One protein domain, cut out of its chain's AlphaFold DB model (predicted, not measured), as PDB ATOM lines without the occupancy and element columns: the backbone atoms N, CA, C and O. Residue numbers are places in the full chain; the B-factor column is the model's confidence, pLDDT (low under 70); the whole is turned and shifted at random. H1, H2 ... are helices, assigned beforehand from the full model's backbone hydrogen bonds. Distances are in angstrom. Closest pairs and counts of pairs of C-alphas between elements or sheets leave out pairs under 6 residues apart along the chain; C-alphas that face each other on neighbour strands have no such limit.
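Overview. This is residues 146 to 252 of the 341 residues of an uncharacterized protein of Lates calcarifer (UniProt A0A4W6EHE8). H1, H2 and H3 lie side by side in an up-and-down bundle, each helix running against the one before, with short H4 near H2. The 107 printed residues, all helix in class, have four named helices, H1 to H4, and no named strand. The whole is compact, radius of gyration of the C-alphas 14.5 A, spanning 46 by 30 by 20 A.

Arrangement. H1, residues 155 to 181, and H2, residues 188 to 209, touch as a hairpin; C-alphas 174 and 189 are closest, 6.1 A. Residues 156 to 168 of H1 alone touch H3, residues 214 to 232; C-alphas 168 and 232 are closest, 5.7 A. In the hairpin of H2 and H3, C-alphas 208 and 217 are closest, 7.6 A. H4, residues 244 to 247, is close to H2 but not clearly touching. Every O i to N i+4 pair is within hydrogen-bond range in H2, 20 of 23 in H1, 13 of 15 in H3.

Along the chain. H1 runs 37.2 A from C-alpha 155 at (-0.033, 22.863, 41.488); H4 ends at C-alpha 247, (-12.738, 45.921, 43.771).

Size, cuts and confidence. The printed part has no cut. The H3 to H4 link is long. Residues 146 to 150 have pLDDT under 70.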
ATOM      1  N   LEU A 146      -4.318  18.799  50.578       64.62
ATOM      2  CA  LEU A 146      -5.228  17.658  50.758       64.62
ATOM      3  C   LEU A 146      -6.669  17.953  50.307       64.62
ATOM      4  O   LEU A 146      -7.529  17.070  50.287       64.62
ATOM      5  N   SER A 147      -6.963  19.199  49.944       59.78
ATOM      6  CA  SER A 147      -8.316  19.649  49.626       59.78
ATOM      7  C   SER A 147      -8.731  19.320  48.181       59.78
ATOM      8  O   SER A 147      -8.681  20.171  47.295       59.78
ATOM      9  N   GLY A 148      -9.150  18.071  47.934       59.19
ATOM     10  CA  GLY A 148     -10.091  17.658  46.868       59.19
ATOM     11  C   GLY A 148      -9.898  18.257  45.466       59.19
ATOM     12  O   GLY A 148     -10.875  18.555  44.788       59.19
ATOM     13  N   THR A 149      -8.653  18.487  45.051       65.62
ATOM     14  CA  THR A 149      -8.281  19.161  43.792       65.62
ATOM     15  C   THR A 149      -7.324  18.307  42.957       65.62
ATOM     16  O   THR A 149      -6.674  18.808  42.047       65.62
ATOM     17  N   GLU A 150      -7.243  17.008  43.253       64.88
ATOM     18  CA  GLU A 150      -6.356  16.042  42.587       64.88
ATOM     19  C   GLU A 150      -6.620  15.913  41.078       64.88
ATOM     20  O   GLU A 150      -5.718  15.558  40.329       64.88
ATOM     21  N   GLU A 151      -7.822  16.268  40.617       71.62
ATOM     22  CA  GLU A 151      -8.193  16.269  39.194       71.62
ATOM     23  C   GLU A 151      -7.508  17.381  38.378       71.62
ATOM     24  O   GLU A 151      -7.438  17.297  37.151       71.62
ATOM     25  N   LEU A 152      -7.005  18.440  39.024       82.12
ATOM     26  CA  LEU A 152      -6.357  19.547  38.322       82.12
ATOM     27  C   LEU A 152      -4.889  19.226  38.034       82.12
ATOM     28  O   LEU A 152      -4.121  18.849  38.916       82.12
ATOM     29  N   SER A 153      -4.496  19.460  36.782       83.44
ATOM     30  CA  SER A 153      -3.229  18.986  36.219       83.44
ATOM     31  C   SER A 153      -1.963  19.601  36.826       83.44
ATOM     32  O   SER A 153      -0.895  19.016  36.676       83.44
ATOM     33  N   SER A 154      -2.044  20.774  37.466       91.69
ATOM     34  CA  SER A 154      -0.873  21.504  37.973       91.69
ATOM     35  C   SER A 154      -1.068  22.029  39.404       91.69
ATOM     36  O   SER A 154      -2.201  22.290  39.828       91.69
ATOM     37  N   PRO A 155       0.024  22.228  40.171       91.50
ATOM     38  CA  PRO A 155      -0.033  22.863  41.488       91.50
ATOM     39  C   PRO A 155      -0.663  24.261  41.459       91.50
ATOM     40  O   PRO A 155      -1.480  24.561  42.324       91.50
ATOM     41  N   VAL A 156      -0.364  25.074  40.438       93.88
ATOM     42  CA  VAL A 156      -0.913  26.434  40.296       93.88
ATOM     43  C   VAL A 156      -2.431  26.393  40.138       93.88
ATOM     44  O   VAL A 156      -3.145  27.116  40.833       93.88
ATOM     45  N   LYS A 157      -2.957  25.507  39.279       94.44
ATOM     46  CA  LYS A 157      -4.408  25.351  39.099       94.44
ATOM     47  C   LYS A 157      -5.090  24.939  40.398       94.44
ATOM     48  O   LYS A 157      -6.124  25.507  40.755       94.44
ATOM     49  N   ARG A 158      -4.502  23.971  41.112       93.06
ATOM     50  CA  ARG A 158      -4.998  23.511  42.418       93.06
ATOM     51  C   ARG A 158      -5.046  24.658  43.417       93.06
ATOM     52  O   ARG A 158      -6.087  24.879  44.031       93.06
ATOM     53  N   GLU A 159      -3.965  25.420  43.522       94.12
ATOM     54  CA  GLU A 159      -3.870  26.554  44.433       94.12
ATOM     55  C   GLU A 159      -4.916  27.637  44.121       94.12
ATOM     56  O   GLU A 159      -5.711  27.987  44.993       94.12
ATOM     57  N   VAL A 160      -4.993  28.114  42.873       95.62
ATOM     58  CA  VAL A 160      -5.964  29.147  42.465       95.62
ATOM     59  C   VAL A 160      -7.404  28.689  42.721       95.62
ATOM     60  O   VAL A 160      -8.221  29.466  43.218       95.62
ATOM     61  N   CYS A 161      -7.714  27.416  42.448       94.69
ATOM     62  CA  CYS A 161      -9.031  26.844  42.717       94.69
ATOM     63  C   CYS A 161      -9.374  26.848  44.216       94.69
ATOM     64  O   CYS A 161     -10.459  27.293  44.602       94.69
ATOM     65  N   ARG A 162      -8.445  26.410  45.078       94.38
ATOM     66  CA  ARG A 162      -8.629  26.416  46.542       94.38
ATOM     67  C   ARG A 162      -8.811  27.822  47.088       94.38
ATOM     68  O   ARG A 162      -9.699  28.044  47.910       94.38
ATOM     69  N   LEU A 163      -8.005  28.769  46.612       95.88
ATOM     70  CA  LEU A 163      -8.110  30.177  46.978       95.88
ATOM     71  C   LEU A 163      -9.477  30.743  46.590       95.88
ATOM     72  O   LEU A 163     -10.172  31.296  47.440       95.88
ATOM     73  N   GLY A 164      -9.906  30.535  45.343       96.31
ATOM     74  CA  GLY A 164     -11.220  30.965  44.872       96.31
ATOM     75  C   GLY A 164     -12.366  30.347  45.678       96.31
ATOM     76  O   GLY A 164     -13.294  31.053  46.073       96.31
ATOM     77  N   LYS A 165     -12.278  29.049  45.998       95.12
ATOM     78  CA  LYS A 165     -13.251  28.366  46.860       95.12
ATOM     79  C   LYS A 165     -13.286  28.973  48.263       95.12
ATOM     80  O   LYS A 165     -14.366  29.292  48.746       95.12
ATOM     81  N   ARG A 166     -12.126  29.199  48.889       96.38
ATOM     82  CA  ARG A 166     -12.030  29.832  50.213       96.38
ATOM     83  C   ARG A 166     -12.664  31.220  50.219       96.38
ATOM     84  O   ARG A 166     -13.452  31.508  51.111       96.38
ATOM     85  N   VAL A 167     -12.355  32.049  49.218       97.81
ATOM     86  CA  VAL A 167     -12.951  33.385  49.058       97.81
ATOM     87  C   VAL A 167     -14.472  33.281  48.947       97.81
ATOM     88  O   VAL A 167     -15.184  33.985  49.655       97.81
ATOM     89  N   LYS A 168     -14.982  32.385  48.095       97.81
ATOM     90  CA  LYS A 168     -16.425  32.181  47.928       97.81
ATOM     91  C   LYS A 168     -17.092  31.749  49.235       97.81
ATOM     92  O   LYS A 168     -18.056  32.380  49.658       97.81
ATOM     93  N   ASP A 169     -16.591  30.689  49.859       97.12
ATOM     94  CA  ASP A 169     -17.201  30.082  51.046       97.12
ATOM     95  C   ASP A 169     -17.217  31.062  52.227       97.12
ATOM     96  O   ASP A 169     -18.227  31.191  52.926       97.12
ATOM     97  N   ASP A 170     -16.125  31.803  52.422       98.12
ATOM     98  CA  ASP A 170     -16.026  32.776  53.503       98.12
ATOM     99  C   ASP A 170     -16.928  33.997  53.244       98.12
ATOM    100  O   ASP A 170     -17.621  34.428  54.160       98.12
ATOM    101  N   LEU A 171     -17.015  34.516  52.010       98.44
ATOM    102  CA  LEU A 171     -17.939  35.617  51.689       98.44
ATOM    103  C   LEU A 171     -19.410  35.210  51.829       98.44
ATOM    104  O   LEU A 171     -20.218  35.998  52.319       98.44
ATOM    105  N   LEU A 172     -19.759  33.975  51.457       98.25
ATOM    106  CA  LEU A 172     -21.098  33.434  51.695       98.25
ATOM    107  C   LEU A 172     -21.388  33.288  53.186       98.25
ATOM    108  O   LEU A 172     -22.491  33.603  53.622       98.25
ATOM    109  N   THR A 173     -20.407  32.846  53.974       97.81
ATOM    110  CA  THR A 173     -20.533  32.801  55.436       97.81
ATOM    111  C   THR A 173     -20.771  34.203  55.988       97.81
ATOM    112  O   THR A 173     -21.672  34.406  56.799       97.81
ATOM    113  N   VAL A 174     -20.028  35.196  55.491       98.19
ATOM    114  CA  VAL A 174     -20.190  36.576  55.941       98.19
ATOM    115  C   VAL A 174     -21.590  37.100  55.647       98.19
ATOM    116  O   VAL A 174     -22.235  37.628  56.547       98.19
ATOM    117  N   GLU A 175     -22.083  36.927  54.422       97.75
ATOM    118  CA  GLU A 175     -23.416  37.404  54.044       97.75
ATOM    119  C   GLU A 175     -24.545  36.660  54.768       97.75
ATOM    120  O   GLU A 175     -25.542  37.284  55.117       97.75
ATOM    121  N   ARG A 176     -24.410  35.347  54.989       96.12
ATOM    122  CA  ARG A 176     -25.489  34.515  55.546       96.12
ATOM    123  C   ARG A 176     -25.583  34.555  57.069       96.12
ATOM    124  O   ARG A 176     -26.662  34.293  57.588       96.12
ATOM    125  N   THR A 177     -24.478  34.786  57.783       95.69
ATOM    126  CA  THR A 177     -24.459  34.679  59.255       95.69
ATOM    127  C   THR A 177     -23.736  35.831  59.947       95.69
ATOM    128  O   THR A 177     -24.266  36.407  60.894       95.69
ATOM    129  N   VAL A 178     -22.534  36.196  59.493       97.00
ATOM    130  CA  VAL A 178     -21.694  37.180  60.205       97.00
ATOM    131  C   VAL A 178     -22.288  38.582  60.124       97.00
ATOM    132  O   VAL A 178     -22.239  39.323  61.100       97.00
ATOM    133  N   LYS A 179     -22.868  38.950  58.982       96.88
ATOM    134  CA  LYS A 179     -23.421  40.282  58.719       96.88
ATOM    135  C   LYS A 179     -24.415  40.746  59.782       96.88
ATOM    136  O   LYS A 179     -24.345  41.899  60.188       96.88
ATOM    137  N   ASP A 180     -25.253  39.845  60.287       95.69
ATOM    138  CA  ASP A 180     -26.275  40.151  61.299       95.69
ATOM    139  C   ASP A 180     -25.700  40.349  62.716       95.69
ATOM    140  O   ASP A 180     -26.419  40.684  63.663       95.69
ATOM    141  N   CYS A 181     -24.396  40.129  62.891       96.56
ATOM    142  CA  CYS A 181     -23.669  40.469  64.113       96.56
ATOM    143  C   CYS A 181     -23.101  41.895  64.070       96.56
ATOM    144  O   CYS A 181     -22.657  42.400  65.098       96.56
ATOM    145  N   TYR A 182     -23.111  42.543  62.900       97.75
ATOM    146  CA  TYR A 182     -22.534  43.866  62.692       97.75
ATOM    147  C   TYR A 182     -23.608  44.916  62.433       97.75
ATOM    148  O   TYR A 182     -24.621  44.642  61.786       97.75
ATOM    149  N   PRO A 183     -23.385  46.161  62.875       96.25
ATOM    150  CA  PRO A 183     -24.303  47.229  62.558       96.25
ATOM    151  C   PRO A 183     -24.165  47.633  61.072       96.25
ATOM    152  O   PRO A 183     -23.050  47.629  60.535       96.25
ATOM    153  N   PRO A 184     -25.260  48.035  60.393       95.19
ATOM    154  CA  PRO A 184     -25.260  48.263  58.944       95.19
ATOM    155  C   PRO A 184     -24.212  49.269  58.451       95.19
ATOM    156  O   PRO A 184     -23.665  49.102  57.362       95.19
ATOM    157  N   GLN A 185     -23.883  50.287  59.253       94.69
ATOM    158  CA  GLN A 185     -22.892  51.308  58.900       94.69
ATOM    159  C   GLN A 185     -21.464  50.772  58.720       94.69
ATOM    160  O   GLN A 185     -20.660  51.432  58.066       94.69
ATOM    161  N   MET A 186     -21.131  49.609  59.295       95.88
ATOM    162  CA  MET A 186     -19.805  49.001  59.130       95.88
ATOM    163  C   MET A 186     -19.644  48.285  57.787       95.88
ATOM    164  O   MET A 186     -18.513  48.003  57.405       95.88
ATOM    165  N   ASP A 187     -20.743  48.005  57.075       96.62
ATOM    166  CA  ASP A 187     -20.738  47.377  55.748       96.62
ATOM    167  C   ASP A 187     -19.793  46.160  55.668       96.62
ATOM    168  O   ASP A 187     -18.937  46.037  54.786       96.62
ATOM    169  N   ILE A 188     -19.915  45.272  56.662       97.94
ATOM    170  CA  ILE A 188     -18.917  44.237  56.953       97.94
ATOM    171  C   ILE A 188     -18.683  43.283  55.774       97.94
ATOM    172  O   ILE A 188     -17.554  42.848  55.551       97.94
ATOM    173  N   LEU A 189     -19.716  43.012  54.964       98.31
ATOM    174  CA  LEU A 189     -19.568  42.222  53.741       98.31
ATOM    175  C   LEU A 189     -18.578  42.875  52.774       98.31
ATOM    176  O   LEU A 189     -17.693  42.195  52.260       98.31
ATOM    177  N   ASN A 190     -18.699  44.181  52.530       98.19
ATOM    178  CA  ASN A 190     -17.799  44.891  51.624       98.19
ATOM    179  C   ASN A 190     -16.392  45.044  52.211       98.19
ATOM    180  O   ASN A 190     -15.420  44.999  51.455       98.19
ATOM    181  N   VAL A 191     -16.263  45.148  53.538       98.19
ATOM    182  CA  VAL A 191     -14.960  45.106  54.220       98.19
ATOM    183  C   VAL A 191     -14.265  43.767  53.961       98.19
ATOM    184  O   VAL A 191     -13.141  43.752  53.457       98.19
ATOM    185  N   TYR A 192     -14.934  42.637  54.218       98.56
ATOM    186  CA  TYR A 192     -14.368  41.320  53.916       98.56
ATOM    187  C   TYR A 192     -14.115  41.132  52.417       98.56
ATOM    188  O   TYR A 192     -13.049  40.641  52.052       98.56
ATOM    189  N   ALA A 193     -15.032  41.553  51.542       98.50
ATOM    190  CA  ALA A 193     -14.851  41.463  50.094       98.50
ATOM    191  C   ALA A 193     -13.586  42.193  49.630       98.50
ATOM    192  O   ALA A 193     -12.814  41.623  48.860       98.50
ATOM    193  N   GLY A 194     -13.328  43.398  50.146       98.50
ATOM    194  CA  GLY A 194     -12.096  44.142  49.880       98.50
ATOM    195  C   GLY A 194     -10.844  43.411  50.371       98.50
ATOM    196  O   GLY A 194      -9.885  43.261  49.614       98.50
ATOM    197  N   LEU A 195     -10.864  42.893  51.603       98.50
ATOM    198  CA  LEU A 195      -9.732  42.160  52.184       98.50
ATOM    199  C   LEU A 195      -9.418  40.866  51.415       98.50
ATOM    200  O   LEU A 195      -8.260  40.613  51.077       98.50
ATOM    201  N   TYR A 196     -10.435  40.055  51.106       98.56
ATOM    202  CA  TYR A 196     -10.266  38.832  50.318       98.56
ATOM    203  C   TYR A 196      -9.820  39.141  48.892       98.56
ATOM    204  O   TYR A 196      -8.928  38.465  48.384       98.56
ATOM    205  N   HIS A 197     -10.398  40.168  48.257       98.38
ATOM    206  CA  HIS A 197      -9.990  40.607  46.925       98.38
ATOM    207  C   HIS A 197      -8.508  40.976  46.898       98.38
ATOM    208  O   HIS A 197      -7.765  40.438  46.082       98.38
ATOM    209  N   GLN A 198      -8.065  41.835  47.820       98.06
ATOM    210  CA  GLN A 198      -6.672  42.264  47.900       98.06
ATOM    211  C   GLN A 198      -5.736  41.064  48.067       98.06
ATOM    212  O   GLN A 198      -4.754  40.942  47.341       98.06
ATOM    213  N   ARG A 199      -6.051  40.144  48.987       97.62
ATOM    214  CA  ARG A 199      -5.209  38.968  49.240       97.62
ATOM    215  C   ARG A 199      -5.165  38.010  48.061       97.62
ATOM    216  O   ARG A 199      -4.095  37.498  47.738       97.62
ATOM    217  N   PHE A 200      -6.302  37.795  47.410       97.62
ATOM    218  CA  PHE A 200      -6.365  36.936  46.239       97.62
ATOM    219  C   PHE A 200      -5.616  37.560  45.055       97.62
ATOM    220  O   PHE A 200      -4.833  36.876  44.405       97.62
ATOM    221  N   SER A 201      -5.775  38.869  44.843       97.88
ATOM    222  CA  SER A 201      -5.053  39.646  43.831       97.88
ATOM    223  C   SER A 201      -3.537  39.594  44.035       97.88
ATOM    224  O   SER A 201      -2.805  39.249  43.105       97.88
ATOM    225  N   THR A 202      -3.055  39.843  45.259       97.06
ATOM    226  CA  THR A 202      -1.624  39.734  45.590       97.06
ATOM    227  C   THR A 202      -1.096  38.346  45.253       97.06
ATOM    228  O   THR A 202      -0.088  38.229  44.560       97.06
ATOM    229  N   ARG A 203      -1.810  37.289  45.655       96.00
ATOM    230  CA  ARG A 203      -1.347  35.923  45.412       96.00
ATOM    231  C   ARG A 203      -1.340  35.543  43.928       96.00
ATOM    232  O   ARG A 203      -0.400  34.907  43.466       96.00
ATOM    233  N   LEU A 204      -2.343  35.967  43.159       96.44
ATOM    234  CA  LEU A 204      -2.365  35.768  41.703       96.44
ATOM    235  C   LEU A 204      -1.242  36.524  40.997       96.44
ATOM    236  O   LEU A 204      -0.679  36.008  40.038       96.44
ATOM    237  N   THR A 205      -0.899  37.715  41.484       96.75
ATOM    238  CA  THR A 205       0.216  38.506  40.948       96.75
ATOM    239  C   THR A 205       1.551  37.795  41.185       96.75
ATOM    240  O   THR A 205       2.369  37.708  40.272       96.75
ATOM    241  N   GLU A 206       1.753  37.208  42.369       96.12
ATOM    242  CA  GLU A 206       2.935  36.389  42.676       96.12
ATOM    243  C   GLU A 206       3.044  35.162  41.757       96.12
ATOM    244  O   GLU A 206       4.113  34.901  41.205       96.12
ATOM    245  N   LEU A 207       1.936  34.441  41.544       95.31
ATOM    246  CA  LEU A 207       1.885  33.295  40.626       95.31
ATOM    247  C   LEU A 207       2.142  33.719  39.172       95.31
ATOM    248  O   LEU A 207       2.867  33.052  38.442       95.31
ATOM    249  N   ALA A 208       1.597  34.856  38.740       95.00
ATOM    250  CA  ALA A 208       1.849  35.392  37.405       95.00
ATOM    251  C   ALA A 208       3.318  35.807  37.204       95.00
ATOM    252  O   ALA A 208       3.830  35.748  36.083       95.00
ATOM    253  N   ALA A 209       4.005  36.228  38.269       94.12
ATOM    254  CA  ALA A 209       5.407  36.632  38.230       94.12
ATOM    255  C   ALA A 209       6.387  35.445  38.235       94.12
ATOM    256  O   ALA A 209       7.524  35.607  37.794       94.12
ATOM    257  N   SER A 210       5.976  34.252  38.684       90.50
ATOM    258  CA  SER A 210       6.866  33.081  38.774       90.50
ATOM    259  C   SER A 210       7.176  32.406  37.433       90.50
ATOM    260  O   SER A 210       7.963  31.465  37.401       90.50
ATOM    261  N   GLY A 211       6.587  32.880  36.331       86.94
ATOM    262  CA  GLY A 211       6.719  32.276  35.005       86.94
ATOM    263  C   GLY A 211       5.797  31.068  34.856       86.94
ATOM    264  O   GLY A 211       6.125  29.964  35.279       86.94
ATOM    265  N   LEU A 212       4.628  31.290  34.259       94.44
ATOM    266  CA  LEU A 212       3.620  30.253  34.046       94.44
ATOM    267  C   LEU A 212       3.834  29.555  32.704       94.44
ATOM    268  O   LEU A 212       4.162  30.207  31.707       94.44
ATOM    269  N   ASP A 213       3.583  28.247  32.661       95.00
ATOM    270  CA  ASP A 213       3.369  27.572  31.385       95.00
ATOM    271  C   ASP A 213       2.062  28.054  30.724       95.00
ATOM    272  O   ASP A 213       1.292  28.837  31.289       95.00
ATOM    273  N   ILE A 214       1.818  27.628  29.485       94.31
ATOM    274  CA  ILE A 214       0.648  28.089  28.734       94.31
ATOM    275  C   ILE A 214      -0.680  27.639  29.358       94.31
ATOM    276  O   ILE A 214      -1.672  28.372  29.307       94.31
ATOM    277  N   ASP A 215      -0.705  26.452  29.954       94.38
ATOM    278  CA  ASP A 215      -1.908  25.856  30.510       94.38
ATOM    279  C   ASP A 215      -2.296  26.569  31.810       94.38
ATOM    280  O   ASP A 215      -3.465  26.909  32.002       94.38
ATOM    281  N   ASP A 216      -1.320  26.865  32.663       96.19
ATOM    282  CA  ASP A 216      -1.482  27.636  33.893       96.19
ATOM    283  C   ASP A 216      -1.781  29.110  33.605       96.19
ATOM    284  O   ASP A 216      -2.671  29.686  34.235       96.19
ATOM    285  N   CYS A 217      -1.128  29.700  32.600       96.56
ATOM    286  CA  CYS A 217      -1.440  31.045  32.113       96.56
ATOM    287  C   CYS A 217      -2.908  31.145  31.668       96.56
ATOM    288  O   CYS A 217      -3.648  32.017  32.131       96.56
ATOM    289  N   SER A 218      -3.365  30.205  30.833       95.56
ATOM    290  CA  SER A 218      -4.752  30.177  30.359       95.56
ATOM    291  C   SER A 218      -5.758  30.006  31.501       95.56
ATOM    292  O   SER A 218      -6.822  30.626  31.493       95.56
ATOM    293  N   TYR A 219      -5.410  29.214  32.518       96.12
ATOM    294  CA  TYR A 219      -6.260  28.994  33.679       96.12
ATOM    295  C   TYR A 219      -6.358  30.235  34.567       96.12
ATOM    296  O   TYR A 219      -7.448  30.582  35.024       96.12
ATOM    297  N   LEU A 220      -5.243  30.931  34.788       96.94
ATOM    298  CA  LEU A 220      -5.229  32.152  35.585       96.94
ATOM    299  C   LEU A 220      -6.020  33.271  34.886       96.94
ATOM    300  O   LEU A 220      -6.854  33.916  35.521       96.94
ATOM    301  N   LEU A 221      -5.860  33.425  33.567       97.31
ATOM    302  CA  LEU A 221      -6.679  34.327  32.749       97.31
ATOM    303  C   LEU A 221      -8.174  33.981  32.819       97.31
ATOM    304  O   LEU A 221      -9.000  34.868  33.036       97.31
ATOM    305  N   PHE A 222      -8.532  32.697  32.705       95.88
ATOM    306  CA  PHE A 222      -9.915  32.240  32.873       95.88
ATOM    307  C   PHE A 222     -10.486  32.632  34.243       95.88
ATOM    308  O   PHE A 222     -11.615  33.121  34.328       95.88
ATOM    309  N   TRP A 223      -9.701  32.489  35.312       96.94
ATOM    310  CA  TRP A 223     -10.126  32.881  36.653       96.94
ATOM    311  C   TRP A 223     -10.371  34.380  36.795       96.94
ATOM    312  O   TRP A 223     -11.413  34.776  37.325       96.94
ATOM    313  N   VAL A 224      -9.440  35.198  36.305       96.88
ATOM    314  CA  VAL A 224      -9.513  36.664  36.381       96.88
ATOM    315  C   VAL A 224     -10.679  37.201  35.547       96.88
ATOM    316  O   VAL A 224     -11.434  38.050  36.019       96.88
ATOM    317  N   ASN A 225     -10.861  36.681  34.332       95.12
ATOM    318  CA  ASN A 225     -11.844  37.198  33.383       95.12
ATOM    319  C   ASN A 225     -13.258  36.638  33.592       95.12
ATOM    320  O   ASN A 225     -14.235  37.336  33.302       95.12
ATOM    321  N   HIS A 226     -13.384  35.408  34.103       93.06
ATOM    322  CA  HIS A 226     -14.660  34.690  34.133       93.06
ATOM    323  C   HIS A 226     -15.024  34.182  35.532       93.06
ATOM    324  O   HIS A 226     -16.018  34.649  36.089       93.06
ATOM    325  N   CYS A 227     -14.249  33.272  36.134       94.88
ATOM    326  CA  CYS A 227     -14.677  32.610  37.378       94.88
ATOM    327  C   CYS A 227     -14.882  33.579  38.543       94.88
ATOM    328  O   CYS A 227     -15.922  33.546  39.196       94.88
ATOM    329  N   TYR A 228     -13.911  34.445  38.824       96.94
ATOM    330  CA  TYR A 228     -14.028  35.374  39.941       96.94
ATOM    331  C   TYR A 228     -15.189  36.371  39.755       96.94
ATOM    332  O   TYR A 228     -16.083  36.398  40.608       96.94
ATOM    333  N   PRO A 229     -15.267  37.139  38.649       95.31
ATOM    334  CA  PRO A 229     -16.338  38.117  38.487       95.31
ATOM    335  C   PRO A 229     -17.724  37.497  38.272       95.31
ATOM    336  O   PRO A 229     -18.701  38.087  38.721       95.31
ATOM    337  N   GLN A 230     -17.852  36.348  37.594       93.69
ATOM    338  CA  GLN A 230     -19.167  35.785  37.236       93.69
ATOM    339  C   GLN A 230     -19.641  34.681  38.184       93.69
ATOM    340  O   GLN A 230     -20.834  34.575  38.435       93.69
ATOM    341  N   THR A 231     -18.740  33.857  38.718       94.25
ATOM    342  CA  THR A 231     -19.128  32.711  39.559       94.25
ATOM    343  C   THR A 231     -19.083  33.049  41.047       94.25
ATOM    344  O   THR A 231     -19.887  32.523  41.817       94.25
ATOM    345  N   ILE A 232     -18.143  33.903  41.471       96.31
ATOM    346  CA  ILE A 232     -18.001  34.297  42.880       96.31
ATOM    347  C   ILE A 232     -18.773  35.585  43.153       96.31
ATOM    348  O   ILE A 232     -19.706  35.574  43.948       96.31
ATOM    349  N   LEU A 233     -18.418  36.690  42.491       96.25
ATOM    350  CA  LEU A 233     -19.003  37.997  42.816       96.25
ATOM    351  C   LEU A 233     -20.482  38.125  42.421       96.25
ATOM    352  O   LEU A 233     -21.217  38.837  43.095       96.25
ATOM    353  N   LYS A 234     -20.919  37.419  41.370       95.56
ATOM    354  CA  LYS A 234     -22.330  37.343  40.944       95.56
ATOM    355  C   LYS A 234     -23.049  36.082  41.422       95.56
ATOM    356  O   LYS A 234     -24.037  35.655  40.829       95.56
ATOM    357  N   HIS A 235     -22.545  35.448  42.475       97.31
ATOM    358  CA  HIS A 235     -23.309  34.405  43.142       97.31
ATOM    359  C   HIS A 235     -24.660  34.973  43.604       97.31
ATOM    360  O   HIS A 235     -24.697  36.104  44.074       97.31
ATOM    361  N   GLU A 236     -25.745  34.199  43.522       96.75
ATOM    362  CA  GLU A 236     -27.114  34.661  43.831       96.75
ATOM    363  C   GLU A 236     -27.236  35.365  45.196       96.75
ATOM    364  O   GLU A 236     -27.897  36.391  45.322       96.75
ATOM    365  N   ASP A 237     -26.519  34.862  46.201       96.38
ATOM    366  CA  ASP A 237     -26.499  35.449  47.542       96.38
ATOM    367  C   ASP A 237     -25.661  36.729  47.667       96.38
ATOM    368  O   ASP A 237     -25.851  37.466  48.632       96.38
ATOM    369  N   LEU A 238     -24.734  36.997  46.745       97.31
ATOM    370  CA  LEU A 238     -23.766  38.103  46.814       97.31
ATOM    371  C   LEU A 238     -24.036  39.207  45.782       97.31
ATOM    372  O   LEU A 238     -23.631  40.356  45.997       97.31
ATOM    373  N   ASP A 239     -24.710  38.874  44.681       95.88
ATOM    374  CA  ASP A 239     -24.947  39.791  43.572       95.88
ATOM    375  C   ASP A 239     -25.734  41.027  44.029       95.88
ATOM    376  O   ASP A 239     -26.674  40.954  44.823       95.88
ATOM    377  N   GLY A 240     -25.290  42.200  43.584       94.75
ATOM    378  CA  GLY A 240     -25.824  43.496  44.017       94.75
ATOM    379  C   GLY A 240     -25.492  43.922  45.458       94.75
ATOM    380  O   GLY A 240     -25.759  45.072  45.807       94.75
ATOM    381  N   LYS A 241     -24.889  43.060  46.291       96.62
ATOM    382  CA  LYS A 241     -24.528  43.378  47.692       96.62
ATOM    383  C   LYS A 241     -23.059  43.768  47.859       96.62
ATOM    384  O   LYS A 241     -22.718  44.562  48.738       96.62
ATOM    385  N   ILE A 242     -22.191  43.234  46.999       97.00
ATOM    386  CA  ILE A 242     -20.774  43.604  46.931       97.00
ATOM    387  C   ILE A 242     -20.591  44.765  45.945       97.00
ATOM    388  O   ILE A 242     -21.039  44.713  44.799       97.00
ATOM    389  N   LYS A 243     -19.865  45.803  46.365       95.50
ATOM    390  CA  LYS A 243     -19.465  46.965  45.560       95.50
ATOM    391  C   LYS A 243     -18.351  46.579  44.583       95.50
ATOM    392  O   LYS A 243     -17.207  47.006  44.716       95.50
ATOM    393  N   THR A 244     -18.684  45.765  43.586       93.69
ATOM    394  CA  THR A 244     -17.731  45.201  42.612       93.69
ATOM    395  C   THR A 244     -16.927  46.262  41.855       93.69
ATOM    396  O   THR A 244     -15.752  46.046  41.564       93.69
ATOM    397  N   ALA A 245     -17.512  47.440  41.614       92.00
ATOM    398  CA  ALA A 245     -16.825  48.578  41.002       92.00
ATOM    399  C   ALA A 245     -15.619  49.077  41.823       92.00
ATOM    400  O   ALA A 245     -14.659  49.570  41.239       92.00
ATOM    401  N   CYS A 246     -15.647  48.929  43.154       93.12
ATOM    402  CA  CYS A 246     -14.541  49.315  44.032       93.12
ATOM    403  C   CYS A 246     -13.423  48.267  44.089       93.12
ATOM    404  O   CYS A 246     -12.311  48.602  44.482       93.12
ATOM    405  N   LEU A 247     -13.716  47.009  43.739       95.38
ATOM    406  CA  LEU A 247     -12.738  45.921  43.771       95.38
ATOM    407  C   LEU A 247     -11.841  45.948  42.529       95.38
ATOM    408  O   LEU A 247     -10.628  45.845  42.638       95.38
ATOM    409  N   GLY A 248     -12.427  46.135  41.344       93.06
ATOM    410  CA  GLY A 248     -11.677  46.100  40.089       93.06
ATOM    411  C   GLY A 248     -11.249  44.684  39.676       93.06
ATOM    412  O   GLY A 248     -11.882  43.687  40.032       93.06
ATOM    413  N   SER A 249     -10.204  44.604  38.847       94.94
ATOM    414  CA  SER A 249      -9.637  43.340  38.353       94.94
ATOM    415  C   SER A 249      -8.677  42.730  39.377       94.94
ATOM    416  O   SER A 249      -7.929  43.454  40.024       94.94
ATOM    417  N   LEU A 250      -8.648  41.394  39.474       97.06
ATOM    418  CA  LEU A 250      -7.693  40.672  40.329       97.06
ATOM    419  C   LEU A 250      -6.232  40.871  39.907       97.06
ATOM    420  O   LEU A 250      -5.339  40.701  40.730       97.06
ATOM    421  N   LEU A 251      -5.985  41.205  38.643       96.44
ATOM    422  CA  LEU A 251      -4.664  41.570  38.147       96.44
ATOM    423  C   LEU A 251      -4.661  43.006  37.641       96.44
ATOM    424  O   LEU A 251      -5.645  43.465  37.046       96.44
ATOM    425  N   LEU A 252      -3.520  43.673  37.818       94.50
ATOM    426  CA  LEU A 252      -3.240  44.948  37.173       94.50
ATOM    427  C   LEU A 252      -3.244  44.789  35.651       94.50
ATOM    428  O   LEU A 252      -2.925  43.725  35.118       94.50
TER     429      LEU A 252